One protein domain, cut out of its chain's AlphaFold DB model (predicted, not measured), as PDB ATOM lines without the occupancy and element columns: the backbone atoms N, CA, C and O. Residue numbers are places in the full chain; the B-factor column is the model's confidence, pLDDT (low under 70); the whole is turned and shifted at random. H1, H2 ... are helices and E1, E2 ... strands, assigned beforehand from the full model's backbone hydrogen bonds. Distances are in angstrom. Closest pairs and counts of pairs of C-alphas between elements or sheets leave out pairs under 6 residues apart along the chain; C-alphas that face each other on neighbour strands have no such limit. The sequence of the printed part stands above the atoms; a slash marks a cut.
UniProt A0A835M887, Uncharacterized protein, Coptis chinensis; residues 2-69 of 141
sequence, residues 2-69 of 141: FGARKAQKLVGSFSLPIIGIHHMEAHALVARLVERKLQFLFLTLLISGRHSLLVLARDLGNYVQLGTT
ATOM      1  N   PHE A   2     -31.672  33.111  12.116       85.94
ATOM      2  CA  PHE A   2     -32.584  32.092  12.667       85.94
ATOM      3  C   PHE A   2     -33.156  32.461  14.050       85.94
ATOM      4  O   PHE A   2     -34.359  32.341  14.269       85.94
ATOM      5  N   GLY A   3     -32.313  32.991  14.947       88.19
ATOM      6  CA  GLY A   3     -32.729  33.415  16.290       88.19
ATOM      7  C   GLY A   3     -33.825  34.486  16.280       88.19
ATOM      8  O   GLY A   3     -34.843  34.316  16.940       88.19
ATOM      9  N   ALA A   4     -33.672  35.530  15.458       89.50
ATOM     10  CA  ALA A   4     -34.665  36.602  15.337       89.50
ATOM     11  C   ALA A   4     -36.032  36.089  14.845       89.50
ATOM     12  O   ALA A   4     -37.062  36.429  15.418       89.50
ATOM     13  N   ARG A   5     -36.049  35.202  13.837       90.81
ATOM     14  CA  ARG A   5     -37.295  34.593  13.332       90.81
ATOM     15  C   ARG A   5     -37.975  33.705  14.375       90.81
ATOM     16  O   ARG A   5     -39.199  33.700  14.473       90.81
ATOM     17  N   LYS A   6     -37.197  32.944  15.153       93.06
ATOM     18  CA  LYS A   6     -37.735  32.101  16.231       93.06
ATOM     19  C   LYS A   6     -38.325  32.952  17.358       93.06
ATOM     20  O   LYS A   6     -39.408  32.624  17.834       93.06
ATOM     21  N   ALA A   7     -37.663  34.054  17.718       92.31
ATOM     22  CA  ALA A   7     -38.190  35.022  18.672       92.31
ATOM     23  C   ALA A   7     -39.529  35.593  18.186       92.31
ATOM     24  O   ALA A   7     -40.518  35.444  18.886       92.31
ATOM     25  N   GLN A   8     -39.600  36.126  16.961       91.44
ATOM     26  CA  GLN A   8     -40.842  36.675  16.390       91.44
ATOM     27  C   GLN A   8     -42.022  35.696  16.447       91.44
ATOM     28  O   GLN A   8     -43.109  36.082  16.868       91.44
ATOM     29  N   LYS A   9     -41.808  34.425  16.072       92.00
ATOM     30  CA  LYS A   9     -42.851  33.389  16.160       92.00
ATOM     31  C   LYS A   9     -43.337  33.178  17.591       92.00
ATOM     32  O   LYS A   9     -44.538  33.104  17.807       92.00
ATOM     33  N   LEU A  10     -42.410  33.088  18.545       92.56
ATOM     34  CA  LEU A  10     -42.743  32.911  19.954       92.56
ATOM     35  C   LEU A  10     -43.551  34.104  20.472       92.56
ATOM     36  O   LEU A  10     -44.625  33.918  21.025       92.56
ATOM     37  N   VAL A  11     -43.057  35.325  20.253       94.75
ATOM     38  CA  VAL A  11     -43.682  36.545  20.775       94.75
ATOM     39  C   VAL A  11     -45.087  36.746  20.180       94.75
ATOM     40  O   VAL A  11     -46.011  37.116  20.903       94.75
ATOM     41  N   GLY A  12     -45.271  36.422  18.893       91.00
ATOM     42  CA  GLY A  12     -46.565  36.489  18.207       91.00
ATOM     43  C   GLY A  12     -47.640  35.568  18.796       91.00
ATOM     44  O   GLY A  12     -48.808  35.936  18.789       91.00
ATOM     45  N   SER A  13     -47.267  34.414  19.362       92.44
ATOM     46  CA  SER A  13     -48.210  33.517  20.053       92.44
ATOM     47  C   SER A  13     -48.703  34.055  21.401       92.44
ATOM     48  O   SER A  13     -49.733  33.600  21.886       92.44
ATOM     49  N   PHE A  14     -47.976  34.995  22.009       93.00
ATOM     50  CA  PHE A  14     -48.265  35.535  23.345       93.00
ATOM     51  C   PHE A  14     -48.649  37.022  23.331       93.00
ATOM     52  O   PHE A  14     -48.809  37.611  24.396       93.00
ATOM     53  N   SER A  15     -48.779  37.640  22.151       91.44
ATOM     54  CA  SER A  15     -49.069  39.077  21.993       91.44
ATOM     55  C   SER A  15     -48.112  39.989  22.778       91.44
ATOM     56  O   SER A  15     -48.503  41.040  23.282       91.44
ATOM     57  N   LEU A  16     -46.848  39.580  22.902       94.38
ATOM     58  CA  LEU A  16     -45.817  40.335  23.614       94.38
ATOM     59  C   LEU A  16     -45.081  41.310  22.661       94.38
ATOM     60  O   LEU A  16     -45.124  41.150  21.438       94.38
ATOM     61  N   PRO A  17     -44.384  42.334  23.180       93.19
ATOM     62  CA  PRO A  17     -43.503  43.171  22.369       93.19
ATOM     63  C   PRO A  17     -42.179  42.458  22.050       93.19
ATOM     64  O   PRO A  17     -41.693  41.631  22.824       93.19
ATOM     65  N   ILE A  18     -41.554  42.817  20.924       93.44
ATOM     66  CA  ILE A  18     -40.205  42.367  20.552       93.44
ATOM     67  C   ILE A  18     -39.252  43.561  20.474       93.44
ATOM     68  O   ILE A  18     -39.570  44.577  19.862       93.44
ATOM     69  N   ILE A  19     -38.068  43.422  21.074       91.56
ATOM     70  CA  ILE A  19     -37.019  44.446  21.065       91.56
ATOM     71  C   ILE A  19     -35.811  43.892  20.309       91.56
ATOM     72  O   ILE A  19     -35.270  42.841  20.659       91.56
ATOM     73  N   GLY A  20     -35.401  44.587  19.250       91.94
ATOM     74  CA  GLY A  20     -34.161  44.291  18.536       91.94
ATOM     75  C   GLY A  20     -32.968  44.841  19.310       91.94
ATOM     76  O   GLY A  20     -32.964  46.013  19.663       91.94
ATOM     77  N   ILE A  21     -31.962  44.004  19.560       92.56
ATOM     78  CA  ILE A  21     -30.753  44.406  20.286       92.56
ATOM     79  C   ILE A  21     -29.574  44.425  19.317       92.56
ATOM     80  O   ILE A  21     -29.334  43.443  18.604       92.56
ATOM     81  N   HIS A  22     -28.821  45.526  19.299       92.50
ATOM     82  CA  HIS A  22     -27.594  45.604  18.518       92.50
ATOM     83  C   HIS A  22     -26.509  44.723  19.155       92.50
ATOM     84  O   HIS A  22     -26.210  44.831  20.342       92.50
ATOM     85  N   HIS A  23     -25.889  43.844  18.364       91.50
ATOM     86  CA  HIS A  23     -24.960  42.831  18.878       91.50
ATOM     87  C   HIS A  23     -23.791  43.432  19.679       91.50
ATOM     88  O   HIS A  23     -23.486  42.954  20.770       91.50
ATOM     89  N   MET A  24     -23.170  44.507  19.178       91.25
ATOM     90  CA  MET A  24     -22.048  45.154  19.874       91.25
ATOM     91  C   MET A  24     -22.491  45.976  21.089       91.25
ATOM     92  O   MET A  24     -21.729  46.098  22.044       91.25
ATOM     93  N   GLU A  25     -23.718  46.505  21.075       93.38
ATOM     94  CA  GLU A  25     -24.282  47.214  22.231       93.38
ATOM     95  C   GLU A  25     -24.490  46.232  23.386       93.38
ATOM     96  O   GLU A  25     -24.053  46.492  24.508       93.38
ATOM     97  N   ALA A  26     -25.054  45.056  23.086       93.50
ATOM     98  CA  ALA A  26     -25.187  43.974  24.054       93.50
ATOM     99  C   ALA A  26     -23.831  43.614  24.674       93.50
ATOM    100  O   ALA A  26     -23.730  43.523  25.893       93.50
ATOM    101  N   HIS A  27     -22.782  43.471  23.854       94.25
ATOM    102  CA  HIS A  27     -21.432  43.193  24.345       94.25
ATOM    103  C   HIS A  27     -20.893  44.287  25.276       94.25
ATOM    104  O   HIS A  27     -20.336  43.957  26.322       94.25
ATOM    105  N   ALA A  28     -21.073  45.567  24.942       93.50
ATOM    106  CA  ALA A  28     -20.613  46.667  25.791       93.50
ATOM    107  C   ALA A  28     -21.342  46.703  27.145       93.50
ATOM    108  O   ALA A  28     -20.727  46.916  28.190       93.50
ATOM    109  N   LEU A  29     -22.651  46.442  27.146       94.44
ATOM    110  CA  LEU A  29     -23.476  46.507  28.352       94.44
ATOM    111  C   LEU A  29     -23.280  45.321  29.308       94.44
ATOM    112  O   LEU A  29     -23.659  45.436  30.474       94.44
ATOM    113  N   VAL A  30     -22.625  44.228  28.887       94.25
ATOM    114  CA  VAL A  30     -22.233  43.134  29.804       94.25
ATOM    115  C   VAL A  30     -21.388  43.662  30.965       94.25
ATOM    116  O   VAL A  30     -21.568  43.211  32.096       94.25
ATOM    117  N   ALA A  31     -20.530  44.660  30.732       92.50
ATOM    118  CA  ALA A  31     -19.734  45.275  31.793       92.50
ATOM    119  C   ALA A  31     -20.612  45.832  32.928       92.50
ATOM    120  O   ALA A  31     -20.287  45.657  34.098       92.50
ATOM    121  N   ARG A  32     -21.769  46.418  32.593       93.38
ATOM    122  CA  ARG A  32     -22.741  46.940  33.569       93.38
ATOM    123  C   ARG A  32     -23.587  45.850  34.229       93.38
ATOM    124  O   ARG A  32     -24.140  46.071  35.303       93.38
ATOM    125  N   LEU A  33     -23.711  44.681  33.594       92.25
ATOM    126  CA  LEU A  33     -24.359  43.518  34.203       92.25
ATOM    127  C   LEU A  33     -23.485  42.926  35.317       92.25
ATOM    128  O   LEU A  33     -24.007  42.548  36.366       92.25
ATOM    129  N   VAL A  34     -22.172  42.858  35.077       93.38
ATOM    130  CA  VAL A  34     -21.180  42.359  36.041       93.38
ATOM    131  C   VAL A  34     -20.927  43.392  37.137       93.38
ATOM    132  O   VAL A  34     -21.010  43.063  38.317       93.38
ATOM    133  N   GLU A  35     -20.678  44.647  36.761       94.50
ATOM    134  CA  GLU A  35     -20.454  45.752  37.690       94.50
ATOM    135  C   GLU A  35     -21.650  46.707  37.682       94.50
ATOM    136  O   GLU A  35     -21.742  47.634  36.875       94.50
ATOM    137  N   ARG A  36     -22.584  46.493  38.614       90.94
ATOM    138  CA  ARG A  36     -23.831  47.271  38.690       90.94
ATOM    139  C   ARG A  36     -23.612  48.749  39.014       90.94
ATOM    140  O   ARG A  36     -24.492  49.561  38.730       90.94
ATOM    141  N   LYS A  37     -22.475  49.118  39.615       95.12
ATOM    142  CA  LYS A  37     -22.148  50.521  39.906       95.12
ATOM    143  C   LYS A  37     -21.594  51.255  38.688       95.12
ATOM    144  O   LYS A  37     -21.549  52.482  38.727       95.12
ATOM    145  N   LEU A  38     -21.226  50.552  37.612       95.12
ATOM    146  CA  LEU A  38     -20.732  51.165  36.382       95.12
ATOM    147  C   LEU A  38     -21.842  51.993  35.721       95.12
ATOM    148  O   LEU A  38     -22.788  51.470  35.119       95.12
ATOM    149  N   GLN A  39     -21.714  53.309  35.843       95.62
ATOM    150  CA  GLN A  39     -22.561  54.275  35.157       95.62
ATOM    151  C   GLN A  39     -21.922  54.684  33.829       95.62
ATOM    152  O   GLN A  39     -20.708  54.587  33.649       95.62
ATOM    153  N   PHE A  40     -22.742  55.176  32.904       95.62
ATOM    154  CA  PHE A  40     -22.225  56.023  31.834       95.62
ATOM    155  C   PHE A  40     -21.595  57.278  32.467       95.62
ATOM    156  O   PHE A  40     -22.083  57.760  33.484       95.62
ATOM    157  N   LEU A  41     -20.509  57.862  31.974       96.12
ATOM    158  CA  LEU A  41     -19.696  57.644  30.777       96.12
ATOM    159  C   LEU A  41     -18.582  56.600  31.017       96.12
ATOM    160  O   LEU A  41     -17.783  56.780  31.932       96.12
ATOM    161  N   PHE A  42     -18.463  55.555  30.185       96.44
ATOM    162  CA  PHE A  42     -17.372  54.568  30.318       96.44
ATOM    163  C   PHE A  42     -16.761  54.146  28.979       96.44
ATOM    164  O   PHE A  42     -17.415  54.170  27.936       96.44
ATOM    165  N   LEU A  43     -15.488  53.741  29.008       96.50
ATOM    166  CA  LEU A  43     -14.815  53.147  27.853       96.50
ATOM    167  C   LEU A  43     -15.012  51.633  27.820       96.50
ATOM    168  O   LEU A  43     -14.937  50.953  28.839       96.50
ATOM    169  N   THR A  44     -15.207  51.113  26.614       95.19
ATOM    170  CA  THR A  44     -15.313  49.684  26.330       95.19
ATOM    171  C   THR A  44     -14.293  49.301  25.267       95.19
ATOM    172  O   THR A  44     -14.301  49.854  24.167       95.19
ATOM    173  N   LEU A  45     -13.448  48.321  25.583       95.56
ATOM    174  CA  LEU A  45     -12.575  47.658  24.621       95.56
ATOM    175  C   LEU A  45     -13.186  46.303  24.254       95.56
ATOM    176  O   LEU A  45     -13.161  45.359  25.041       95.56
ATOM    177  N   LEU A  46     -13.765  46.220  23.061       93.75
ATOM    178  CA  LEU A  46     -14.404  45.016  22.541       93.75
ATOM    179  C   LEU A  46     -13.401  44.259  21.677       93.75
ATOM    180  O   LEU A  46     -13.216  44.561  20.495       93.75
ATOM    181  N   ILE A  47     -12.754  43.270  22.289       92.25
ATOM    182  CA  ILE A  47     -11.798  42.381  21.632       92.25
ATOM    183  C   ILE A  47     -12.405  40.983  21.519       92.25
ATOM    184  O   ILE A  47     -12.789  40.364  22.507       92.25
ATOM    185  N   SER A  48     -12.497  40.488  20.290       88.44
ATOM    186  CA  SER A  48     -12.986  39.149  19.967       88.44
ATOM    187  C   SER A  48     -12.231  38.580  18.766       88.44
ATOM    188  O   SER A  48     -11.366  39.241  18.192       88.44
ATOM    189  N   GLY A  49     -12.619  37.378  18.329       86.19
ATOM    190  CA  GLY A  49     -12.083  36.748  17.120       86.19
ATOM    191  C   GLY A  49     -12.136  37.625  15.863       86.19
ATOM    192  O   GLY A  49     -11.260  37.526  15.016       86.19
ATOM    193  N   ARG A  50     -13.155  38.489  15.747       85.31
ATOM    194  CA  ARG A  50     -13.434  39.282  14.532       85.31
ATOM    195  C   ARG A  50     -13.567  40.783  14.766       85.31
ATOM    196  O   ARG A  50     -13.794  41.523  13.820       85.31
ATOM    197  N   HIS A  51     -13.467  41.234  16.012       88.88
ATOM    198  CA  HIS A  51     -13.632  42.643  16.348       88.88
ATOM    199  C   HIS A  51     -12.499  43.086  17.258       88.88
ATOM    200  O   HIS A  51     -12.090  42.369  18.170       88.88
ATOM    201  N   SER A  52     -12.011  44.288  17.011       93.06
ATOM    202  CA  SER A  52     -11.112  45.012  17.898       93.06
ATOM    203  C   SER A  52     -11.571  46.455  17.842       93.06
ATOM    204  O   SER A  52     -11.243  47.167  16.900       93.06
ATOM    205  N   LEU A  53     -12.439  46.826  18.780       94.69
ATOM    206  CA  LEU A  53     -13.170  48.086  18.760       94.69
ATOM    207  C   LEU A  53     -13.009  48.796  20.103       94.69
ATOM    208  O   LEU A  53     -13.249  48.199  21.152       94.69
ATOM    209  N   LEU A  54     -12.643  50.072  20.064       96.50
ATOM    210  CA  LEU A  54     -12.622  50.947  21.228       96.50
ATOM    211  C   LEU A  54     -13.800  51.914  21.138       96.50
ATOM    212  O   LEU A  54     -13.909  52.685  20.183       96.50
ATOM    213  N   VAL A  55     -14.684  51.873  22.131       96.62
ATOM    214  CA  VAL A  55     -15.928  52.651  22.149       96.62
ATOM    215  C   VAL A  55     -16.052  53.416  23.455       96.62
ATOM    216  O   VAL A  55     -15.832  52.867  24.531       96.62
ATOM    217  N   LEU A  56     -16.470  54.672  23.361       97.31
ATOM    218  CA  LEU A  56     -16.954  55.464  24.481       97.31
ATOM    219  C   LEU A  56     -18.477  55.333  24.563       97.31
ATOM    220  O   LEU A  56     -19.195  55.816  23.685       97.31
ATOM    221  N   ALA A  57     -18.966  54.685  25.613       97.00
ATOM    222  CA  ALA A  57     -20.385  54.557  25.903       97.00
ATOM    223  C   ALA A  57     -20.855  55.794  26.681       97.00
ATOM    224  O   ALA A  57     -20.508  55.960  27.854       97.00
ATOM    225  N   ARG A  58     -21.606  56.677  26.012       97.31
ATOM    226  CA  ARG A  58     -22.129  57.928  26.588       97.31
ATOM    227  C   ARG A  58     -23.492  57.745  27.234       97.31
ATOM    228  O   ARG A  58     -23.744  58.358  28.261       97.31
ATOM    229  N   ASP A  59     -24.335  56.929  26.618       96.00
ATOM    230  CA  ASP A  59     -25.640  56.514  27.129       96.00
ATOM    231  C   ASP A  59     -26.101  55.254  26.371       96.00
ATOM    232  O   ASP A  59     -25.430  54.803  25.437       96.00
ATOM    233  N   LEU A  60     -27.247  54.687  26.743       93.88
ATOM    234  CA  LEU A  60     -27.902  53.630  25.981       93.88
ATOM    235  C   LEU A  60     -28.226  54.138  24.568       93.88
ATOM    236  O   LEU A  60     -28.758  55.233  24.400       93.88
ATOM    237  N   GLY A  61     -27.868  53.374  23.537       94.06
ATOM    238  CA  GLY A  61     -27.967  53.813  22.143       94.06
ATOM    239  C   GLY A  61     -26.992  54.927  21.725       94.06
ATOM    240  O   GLY A  61     -26.950  55.259  20.541       94.06
ATOM    241  N   ASN A  62     -26.185  55.493  22.635       96.31
ATOM    242  CA  ASN A  62     -25.249  56.585  22.345       96.31
ATOM    243  C   ASN A  62     -23.795  56.155  22.569       96.31
ATOM    244  O   ASN A  62     -23.250  56.200  23.679       96.31
ATOM    245  N   TYR A  63     -23.154  55.770  21.467       96.19
ATOM    246  CA  TYR A  63     -21.803  55.231  21.442       96.19
ATOM    247  C   TYR A  63     -20.936  56.006  20.461       96.19
ATOM    248  O   TYR A  63     -21.328  56.236  19.319       96.19
ATOM    249  N   VAL A  64     -19.726  56.359  20.889       96.81
ATOM    250  CA  VAL A  64     -18.716  56.959  20.015       96.81
ATOM    251  C   VAL A  64     -17.605  55.949  19.796       96.81
ATOM    252  O   VAL A  64     -16.886  55.598  20.731       96.81
ATOM    253  N   GLN A  65     -17.455  55.482  18.559       96.12
ATOM    254  CA  GLN A  65     -16.294  54.691  18.169       96.12
ATOM    255  C   GLN A  65     -15.057  55.591  18.190       96.12
ATOM    256  O   GLN A  65     -14.973  56.559  17.440       96.12
ATOM    257  N   LEU A  66     -14.103  55.257  19.053       96.69
ATOM    258  CA  LEU A  66     -12.817  55.942  19.150       96.69
ATOM    259  C   LEU A  66     -11.785  55.323  18.204       96.69
ATOM    260  O   LEU A  66     -10.928  56.030  17.684       96.69
ATOM    261  N   GLY A  67     -11.876  54.015  17.960       95.81
ATOM    262  CA  GLY A  67     -10.982  53.322  17.040       95.81
ATOM    263  C   GLY A  67     -11.401  51.887  16.757       95.81
ATOM    264  O   GLY A  67     -12.179  51.290  17.504       95.81
ATOM    265  N   THR A  68     -10.896  51.346  15.655       95.19
ATOM    266  CA  THR A  68     -11.139  49.971  15.205       95.19
ATOM    267  C   THR A  68      -9.857  49.367  14.636       95.19
ATOM    268  O   THR A  68      -8.880  50.082  14.404       95.19
ATOM    269  N   THR A  69      -9.826  48.052  14.414       92.44
ATOM    270  CA  THR A  69      -8.778  47.482  13.561       92.44
ATOM    271  C   THR A  69      -8.903  48.023  12.137       92.44
ATOM    272  O   THR A  69     -10.014  48.110  11.606       92.44
TER     273      THR A  69
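Overview. This is residues 2 to 69 of the 141 residues of an uncharacterized protein of Coptis chinensis (UniProt A0A835M887). A small twisted sheet, E1 E2 E3, has H2 over one face, while H1 sits far off at the end of an arm, residues 14 to 22. The 68 printed residues run H1, H2, E1, E2, E3, mixed helices and strands, the sheet antiparallel in that order. The whole is loose, radius of gyration of the C-alphas 14.9 A, spanning 41 by 29 by 20 A.

Along the chain. H1, residues 2 to 13, begins at C-alpha (-32.584, 32.092, 12.667). H2 is residues 23 to 34, 17.6 A; E1 42 to 47; E2 52 to 59, 20.7 A; E3 62 to 68, ending at C-alpha (-11.139, 49.971, 15.205).

Arrangement. The meander, each strand the antiparallel neighbour of the one before, has N 44 and O 55 at 2.8 A and N 56 and O 64 at 2.8 A. H2 is on the sheet, height 9.7 A, its closest C-alphas to E1 Ala 28 and Thr 44, 6.1 A. H1 is apart from H2 and the strands. O i to N i+4 pairs are within hydrogen-bond range throughout H1, in 6 of 8 in H2.

Size, cuts and confidence. The farthest C-alphas, Phe 14 and Thr 69, are 42.4 A apart. The printed part has no cut, no link is long, and no printed residue is under 70 in pLDDT.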